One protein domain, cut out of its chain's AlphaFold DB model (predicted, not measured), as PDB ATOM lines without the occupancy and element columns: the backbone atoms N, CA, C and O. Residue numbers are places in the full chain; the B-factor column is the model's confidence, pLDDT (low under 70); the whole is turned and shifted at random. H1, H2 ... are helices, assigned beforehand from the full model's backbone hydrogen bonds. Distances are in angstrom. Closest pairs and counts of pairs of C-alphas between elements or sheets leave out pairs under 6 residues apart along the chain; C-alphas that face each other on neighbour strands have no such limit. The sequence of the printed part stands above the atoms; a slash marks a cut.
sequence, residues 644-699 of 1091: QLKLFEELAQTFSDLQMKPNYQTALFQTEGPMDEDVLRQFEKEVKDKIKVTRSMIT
ATOM      1  N   GLN A 644     132.552 120.536 176.452       70.75
ATOM      2  CA  GLN A 644     133.912 120.600 176.999       70.75
ATOM      3  C   GLN A 644     134.872 121.296 176.028       70.75
ATOM      4  O   GLN A 644     135.629 122.163 176.451       70.75
ATOM      5  N   LEU A 645     134.782 120.984 174.730       76.69
ATOM      6  CA  LEU A 645     135.566 121.643 173.678       76.69
ATOM      7  C   LEU A 645     135.402 123.170 173.684       76.69
ATOM      8  O   LEU A 645     136.401 123.878 173.762       76.69
ATOM      9  N   LYS A 646     134.158 123.673 173.694       81.44
ATOM     10  CA  LYS A 646     133.885 125.121 173.754       81.44
ATOM     11  C   LYS A 646     134.466 125.786 174.998       81.44
ATOM     12  O   LYS A 646     135.012 126.875 174.909       81.44
ATOM     13  N   LEU A 647     134.377 125.126 176.151       79.56
ATOM     14  CA  LEU A 647     134.896 125.674 177.405       79.56
ATOM     15  C   LEU A 647     136.432 125.764 177.408       79.56
ATOM     16  O   LEU A 647     136.982 126.703 177.976       79.56
ATOM     17  N   PHE A 648     137.136 124.838 176.744       78.56
ATOM     18  CA  PHE A 648     138.584 124.960 176.529       78.56
ATOM     19  C   PHE A 648     138.945 126.071 175.531       78.56
ATOM     20  O   PHE A 648     139.945 126.760 175.729       78.56
ATOM     21  N   GLU A 649     138.130 126.264 174.494       82.81
ATOM     22  CA  GLU A 649     138.282 127.316 173.479       82.81
ATOM     23  C   GLU A 649     138.089 128.721 174.089       82.81
ATOM     24  O   GLU A 649     138.964 129.577 173.966       82.81
ATOM     25  N   GLU A 650     137.022 128.918 174.874       83.12
ATOM     26  CA  GLU A 650     136.794 130.119 175.694       83.12
ATOM     27  C   GLU A 650     137.955 130.371 176.673       83.12
ATOM     28  O   GLU A 650     138.425 131.501 176.826       83.12
ATOM     29  N   LEU A 651     138.464 129.322 177.329       81.06
ATOM     30  CA  LEU A 651     139.561 129.458 178.284       81.06
ATOM     31  C   LEU A 651     140.856 129.923 177.601       81.06
ATOM     32  O   LEU A 651     141.497 130.847 178.110       81.06
ATOM     33  N   ALA A 652     141.201 129.330 176.452       80.81
ATOM     34  CA  ALA A 652     142.354 129.712 175.637       80.81
ATOM     35  C   ALA A 652     142.254 131.167 175.155       80.81
ATOM     36  O   ALA A 652     143.218 131.920 175.312       80.81
ATOM     37  N   GLN A 653     141.072 131.590 174.691       83.31
ATOM     38  CA  GLN A 653     140.814 132.983 174.327       83.31
ATOM     39  C   GLN A 653     141.112 133.924 175.505       83.31
ATOM     40  O   GLN A 653     141.889 134.864 175.357       83.31
ATOM     41  N   THR A 654     140.631 133.616 176.718       82.94
ATOM     42  CA  THR A 654     140.887 134.495 177.877       82.94
ATOM     43  C   THR A 654     142.336 134.521 178.383       82.94
ATOM     44  O   THR A 654     142.648 135.368 179.224       82.94
ATOM     45  N   PHE A 655     143.225 133.633 177.917       80.75
ATOM     46  CA  PHE A 655     144.675 133.792 178.099       80.75
ATOM     47  C   PHE A 655     145.260 134.752 177.057       80.75
ATOM     48  O   PHE A 655     146.047 135.627 177.418       80.75
ATOM     49  N   SER A 656     144.846 134.632 175.792       79.88
ATOM     50  CA  SER A 656     145.242 135.549 174.715       79.88
ATOM     51  C   SER A 656     144.804 136.988 175.008       79.88
ATOM     52  O   SER A 656     145.615 137.909 174.905       79.88
ATOM     53  N   ASP A 657     143.570 137.179 175.479       80.69
ATOM     54  CA  ASP A 657     143.043 138.486 175.890       80.69
ATOM     55  C   ASP A 657     143.853 139.088 177.055       80.69
ATOM     56  O   ASP A 657     144.058 140.299 177.119       80.69
ATOM     57  N   LEU A 658     144.355 138.247 177.974       78.56
ATOM     58  CA  LEU A 658     145.188 138.681 179.101       78.56
ATOM     59  C   LEU A 658     146.559 139.191 178.636       78.56
ATOM     60  O   LEU A 658     147.075 140.158 179.193       78.56
ATOM     61  N   GLN A 659     147.129 138.547 177.615       69.81
ATOM     62  CA  GLN A 659     148.414 138.905 177.009       69.81
ATOM     63  C   GLN A 659     148.312 140.152 176.109       69.81
ATOM     64  O   GLN A 659     149.283 140.893 175.979       69.81
ATOM     65  N   MET A 660     147.136 140.407 175.527       72.12
ATOM     66  CA  MET A 660     146.849 141.569 174.671       72.12
ATOM     67  C   MET A 660     146.283 142.790 175.423       72.12
ATOM     68  O   MET A 660     145.986 143.807 174.799       72.12
ATOM     69  N   LYS A 661     146.128 142.738 176.756       79.31
ATOM     70  CA  LYS A 661     145.694 143.893 177.568       79.31
ATOM     71  C   LYS A 661     146.667 145.079 177.394       79.31
ATOM     72  O   LYS A 661     147.821 144.943 177.809       79.31
ATOM     73  N   PRO A 662     146.222 146.263 176.918       69.12
ATOM     74  CA  PRO A 662     147.111 147.402 176.655       69.12
ATOM     75  C   PRO A 662     147.974 147.812 177.855       69.12
ATOM     76  O   PRO A 662     149.177 147.994 177.712       69.12
ATOM     77  N   ASN A 663     147.396 147.858 179.062       70.44
ATOM     78  CA  ASN A 663     148.121 148.231 180.282       70.44
ATOM     79  C   ASN A 663     149.316 147.308 180.586       70.44
ATOM     80  O   ASN A 663     150.303 147.774 181.144       70.44
ATOM     81  N   TYR A 664     149.246 146.019 180.232       72.44
ATOM     82  CA  TYR A 664     150.372 145.092 180.383       72.44
ATOM     83  C   TYR A 664     151.303 145.154 179.175       72.44
ATOM     84  O   TYR A 664     152.519 145.168 179.341       72.44
ATOM     85  N   GLN A 665     150.747 145.246 177.965       67.56
ATOM     86  CA  GLN A 665     151.525 145.300 176.732       67.56
ATOM     87  C   GLN A 665     152.454 146.524 176.697       67.56
ATOM     88  O   GLN A 665     153.637 146.385 176.393       67.56
ATOM     89  N   THR A 666     151.965 147.697 177.103       65.56
ATOM     90  CA  THR A 666     152.772 148.920 177.131       65.56
ATOM     91  C   THR A 666     153.758 148.955 178.301       65.56
ATOM     92  O   THR A 666     154.929 149.247 178.079       65.56
ATOM     93  N   ALA A 667     153.338 148.601 179.523       64.50
ATOM     94  CA  ALA A 667     154.177 148.737 180.723       64.50
ATOM     95  C   ALA A 667     155.176 147.586 180.973       64.50
ATOM     96  O   ALA A 667     156.114 147.764 181.749       64.50
ATOM     97  N   LEU A 668     154.979 146.407 180.364       62.91
ATOM     98  CA  LEU A 668     155.852 145.233 180.553       62.91
ATOM     99  C   LEU A 668     156.594 144.796 179.277       62.91
ATOM    100  O   LEU A 668     157.547 144.029 179.383       62.91
ATOM    101  N   PHE A 669     156.177 145.248 178.084       65.19
ATOM    102  CA  PHE A 669     156.726 144.755 176.807       65.19
ATOM    103  C   PHE A 669     157.113 145.840 175.779       65.19
ATOM    104  O   PHE A 669     157.646 145.480 174.730       65.19
ATOM    105  N   GLN A 670     156.862 147.136 176.026       63.41
ATOM    106  CA  GLN A 670     157.138 148.215 175.051       63.41
ATOM    107  C   GLN A 670     158.028 149.357 175.577       63.41
ATOM    108  O   GLN A 670     158.475 150.181 174.782       63.41
ATOM    109  N   THR A 671     158.304 149.432 176.881       57.28
ATOM    110  CA  THR A 671     159.131 150.492 177.486       57.28
ATOM    111  C   THR A 671     160.522 149.995 177.875       57.28
ATOM    112  O   THR A 671     160.638 149.103 178.708       57.28
ATOM    113  N   GLU A 672     161.578 150.650 177.385       55.41
ATOM    114  CA  GLU A 672     162.985 150.400 177.776       55.41
ATOM    115  C   GLU A 672     163.370 151.009 179.150       55.41
ATOM    116  O   GLU A 672     164.546 151.127 179.491       55.41
ATOM    117  N   GLY A 673     162.380 151.432 179.944       62.44
ATOM    118  CA  GLY A 673     162.562 151.975 181.292       62.44
ATOM    119  C   GLY A 673     162.491 150.909 182.398       62.44
ATOM    120  O   GLY A 673     162.206 149.743 182.127       62.44
ATOM    121  N   PRO A 674     162.719 151.290 183.670       58.72
ATOM    122  CA  PRO A 674     162.523 150.387 184.803       58.72
ATOM    123  C   PRO A 674     161.050 149.953 184.910       58.72
ATOM    124  O   PRO A 674     160.151 150.791 184.881       58.72
ATOM    125  N   MET A 675     160.813 148.644 185.042       61.03
ATOM    126  CA  MET A 675     159.464 148.066 185.110       61.03
ATOM    127  C   MET A 675     158.700 148.489 186.372       61.03
ATOM    128  O   MET A 675     159.262 148.540 187.466       61.03
ATOM    129  N   ASP A 676     157.391 148.690 186.223       71.81
ATOM    130  CA  ASP A 676     156.457 148.881 187.334       71.81
ATOM    131  C   ASP A 676     156.212 147.543 188.063       71.81
ATOM    132  O   ASP A 676     155.650 146.589 187.510       71.81
ATOM    133  N   GLU A 677     156.663 147.462 189.319       72.25
ATOM    134  CA  GLU A 677     156.593 146.231 190.110       72.25
ATOM    135  C   GLU A 677     155.158 145.881 190.549       72.25
ATOM    136  O   GLU A 677     154.839 144.697 190.693       72.25
ATOM    137  N   ASP A 678     154.266 146.864 190.713       77.19
ATOM    138  CA  ASP A 678     152.867 146.631 191.095       77.19
ATOM    139  C   ASP A 678     152.034 146.151 189.896       77.19
ATOM    140  O   ASP A 678     151.224 145.223 190.031       77.19
ATOM    141  N   VAL A 679     152.292 146.686 188.697       77.19
ATOM    142  CA  VAL A 679     151.714 146.167 187.441       77.19
ATOM    143  C   VAL A 679     152.163 144.723 187.196       77.19
ATOM    144  O   VAL A 679     151.326 143.871 186.873       77.19
ATOM    145  N   LEU A 680     153.446 144.412 187.419       76.69
ATOM    146  CA  LEU A 680     153.974 143.048 187.313       76.69
ATOM    147  C   LEU A 680     153.322 142.096 188.335       76.69
ATOM    148  O   LEU A 680     152.878 141.006 187.962       76.69
ATOM    149  N   ARG A 681     153.192 142.509 189.604       80.75
ATOM    150  CA  ARG A 681     152.509 141.735 190.664       80.75
ATOM    151  C   ARG A 681     151.040 141.459 190.331       80.75
ATOM    152  O   ARG A 681     150.553 140.353 190.587       80.75
ATOM    153  N   GLN A 682     150.328 142.427 189.752       81.44
ATOM    154  CA  GLN A 682     148.932 142.245 189.342       81.44
ATOM    155  C   GLN A 682     148.810 141.314 188.121       81.44
ATOM    156  O   GLN A 682     147.938 140.441 188.124       81.44
ATOM    157  N   PHE A 683     149.701 141.422 187.127       81.50
ATOM    158  CA  PHE A 683     149.749 140.486 185.995       81.50
ATOM    159  C   PHE A 683     150.043 139.050 186.454       81.50
ATOM    160  O   PHE A 683     149.291 138.131 186.121       81.50
ATOM    161  N   GLU A 684     151.070 138.851 187.293       81.38
ATOM    162  CA  GLU A 684     151.379 137.542 187.880       81.38
ATOM    163  C   GLU A 684     150.163 136.920 188.579       81.38
ATOM    164  O   GLU A 684     149.924 135.717 188.456       81.38
ATOM    165  N   LYS A 685     149.416 137.722 189.344       86.31
ATOM    166  CA  LYS A 685     148.244 137.270 190.094       86.31
ATOM    167  C   LYS A 685     147.127 136.803 189.162       86.31
ATOM    168  O   LYS A 685     146.629 135.692 189.341       86.31
ATOM    169  N   GLU A 686     146.778 137.597 188.150       83.25
ATOM    170  CA  GLU A 686     145.752 137.219 187.169       83.25
ATOM    171  C   GLU A 686     146.150 135.956 186.385       83.25
ATOM    172  O   GLU A 686     145.328 135.050 186.223       83.25
ATOM    173  N   VAL A 687     147.424 135.828 185.991       84.19
ATOM    174  CA  VAL A 687     147.963 134.610 185.360       84.19
ATOM    175  C   VAL A 687     147.874 133.401 186.304       84.19
ATOM    176  O   VAL A 687     147.410 132.333 185.896       84.19
ATOM    177  N   LYS A 688     148.270 133.546 187.575       84.12
ATOM    178  CA  LYS A 688     148.240 132.461 188.577       84.12
ATOM    179  C   LYS A 688     146.808 131.993 188.869       84.12
ATOM    180  O   LYS A 688     146.576 130.782 188.936       84.12
ATOM    181  N   ASP A 689     145.840 132.906 188.960       85.56
ATOM    182  CA  ASP A 689     144.424 132.560 189.138       85.56
ATOM    183  C   ASP A 689     143.822 131.897 187.879       85.56
ATOM    184  O   ASP A 689     143.119 130.887 187.996       85.56
ATOM    185  N   LYS A 690     144.166 132.352 186.663       82.56
ATOM    186  CA  LYS A 690     143.764 131.684 185.405       82.56
ATOM    187  C   LYS A 690     144.339 130.266 185.279       82.56
ATOM    188  O   LYS A 690     143.605 129.322 184.967       82.56
ATOM    189  N   ILE A 691     145.622 130.068 185.597       83.31
ATOM    190  CA  ILE A 691     146.268 128.739 185.622       83.31
ATOM    191  C   ILE A 691     145.588 127.813 186.643       83.31
ATOM    192  O   ILE A 691     145.415 126.619 186.383       83.31
ATOM    193  N   LYS A 692     145.158 128.342 187.794       86.25
ATOM    194  CA  LYS A 692     144.438 127.579 188.822       86.25
ATOM    195  C   LYS A 692     143.074 127.077 188.327       86.25
ATOM    196  O   LYS A 692     142.780 125.896 188.512       86.25
ATOM    197  N   VAL A 693     142.288 127.922 187.653       84.12
ATOM    198  CA  VAL A 693     141.016 127.516 187.013       84.12
ATOM    199  C   VAL A 693     141.263 126.434 185.956       84.12
ATOM    200  O   VAL A 693     140.621 125.384 185.983       84.12
ATOM    201  N   THR A 694     142.269 126.638 185.100       82.94
ATOM    202  CA  THR A 694     142.682 125.681 184.055       82.94
ATOM    203  C   THR A 694     142.981 124.294 184.629       82.94
ATOM    204  O   THR A 694     142.492 123.284 184.123       82.94
ATOM    205  N   ARG A 695     143.742 124.229 185.730       81.19
ATOM    206  CA  ARG A 695     144.082 122.963 186.400       81.19
ATOM    207  C   ARG A 695     142.862 122.262 187.009       81.19
ATOM    208  O   ARG A 695     142.796 121.036 186.930       81.19
ATOM    209  N   SER A 696     141.895 123.001 187.563       80.12
ATOM    210  CA  SER A 696     140.631 122.415 188.052       80.12
ATOM    211  C   SER A 696     139.864 121.752 186.905       80.12
ATOM    212  O   SER A 696     139.534 120.571 186.974       80.12
ATOM    213  N   MET A 697     139.696 122.477 185.797       77.38
ATOM    214  CA  MET A 697     138.918 122.019 184.645       77.38
ATOM    215  C   MET A 697     139.546 120.813 183.927       77.38
ATOM    216  O   MET A 697     138.839 119.879 183.548       77.38
ATOM    217  N   ILE A 698     140.878 120.777 183.797       76.75
ATOM    218  CA  ILE A 698     141.607 119.598 183.291       76.75
ATOM    219  C   ILE A 698     141.427 118.389 184.227       76.75
ATOM    220  O   ILE A 698     141.340 117.255 183.761       76.75
ATOM    221  N   THR A 699     141.336 118.613 185.543       76.06
ATOM    222  CA  THR A 699     141.136 117.530 186.520       76.06
ATOM    223  C   THR A 699     139.722 116.950 186.429       76.06
ATOM    224  O   THR A 699     139.573 115.736 186.325       76.06
TER     225      THR A 699
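AT A GLANCE: This is residues 644 to 699 of the 1091 residues of the protein "CCHC-type domain-containing protein" of Cuscuta campestris (UniProt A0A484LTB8). Two long helices, H1 and H3, lie side by side and run opposite ways, making a long narrow U. The short helix H2 sits crosswise at the turn, and residues 669 to 674, the last residue of H2 and part of the link after it, stick out at that end. The two arms are only loosely joined. The printed part has 56 residues with three named helices, in the order H1, H2, H3, and no named strand; the class is all helix. The whole is loose, with a radius of gyration of the C-alphas of 13.4 A, and its outline is a rod spanning 42 by 16 by 11 A.

HOW THE PARTS SIT: H1, residues 644 to 659, is joined by a tight link of 2 residues to H2, residues 662 to 669. H1 and H2 are close but not clearly touching, their closest C-alphas being those of Gln 659 and Gln 665, 7.1 A apart. They run the same way at a steep tilt of 67 degrees. A short link of 7 residues joins H2 to H3, residues 677 to 699. H2 touches H3, and H3 touches H2 with residues 679 to 683 alone; the closest C-alphas are those of Tyr 664 and Val 679, 7.3 A apart. The lines of H2 and H3 are about perpendicular, at 75 degrees. H1 and H3 only just touch, with 3 pairs of C-alphas within 8 A. The closest are those of Leu 651 and Thr 694, 7.6 A apart. H1 touches H3 with residues 651 to 658 alone, and H3 touches H1 with residues 687 to 694 alone. H1 and H3 run opposite ways at a shallow tilt of 9 degrees, with their centres 13.4 A apart. Every O i to N i+4 pair is within hydrogen-bond range in H3; in H1 it is 11 of 12 and in H2 3 of 4.

IN THESE COORDINATES: H1 begins with C-alpha 644 at (133.912, 120.600, 176.999) and is 23.4 A long from first to last C-alpha, ending at Gln 659. H2 runs from Pro 662 to Phe 669. H3, the longest helix by residues, is 32.8 A long. It begins with C-alpha 677 at (156.593, 146.231, 190.110) and ends with C-alpha 699 at (141.136, 117.530, 186.520).

THE WHOLE: The two C-alphas farthest apart, those of Gln 644 and Gly 673, are 42.7 A apart, while the first and last printed C-alphas, those of Gln 644 and Thr 699, are 12.3 A apart. Residues 669 to 674 stand free. The printed part has no cut, and neither link is long. The mean pLDDT of the printed part is 75.9; residue 659, residue 662 and residues 665 to 675 are under 70.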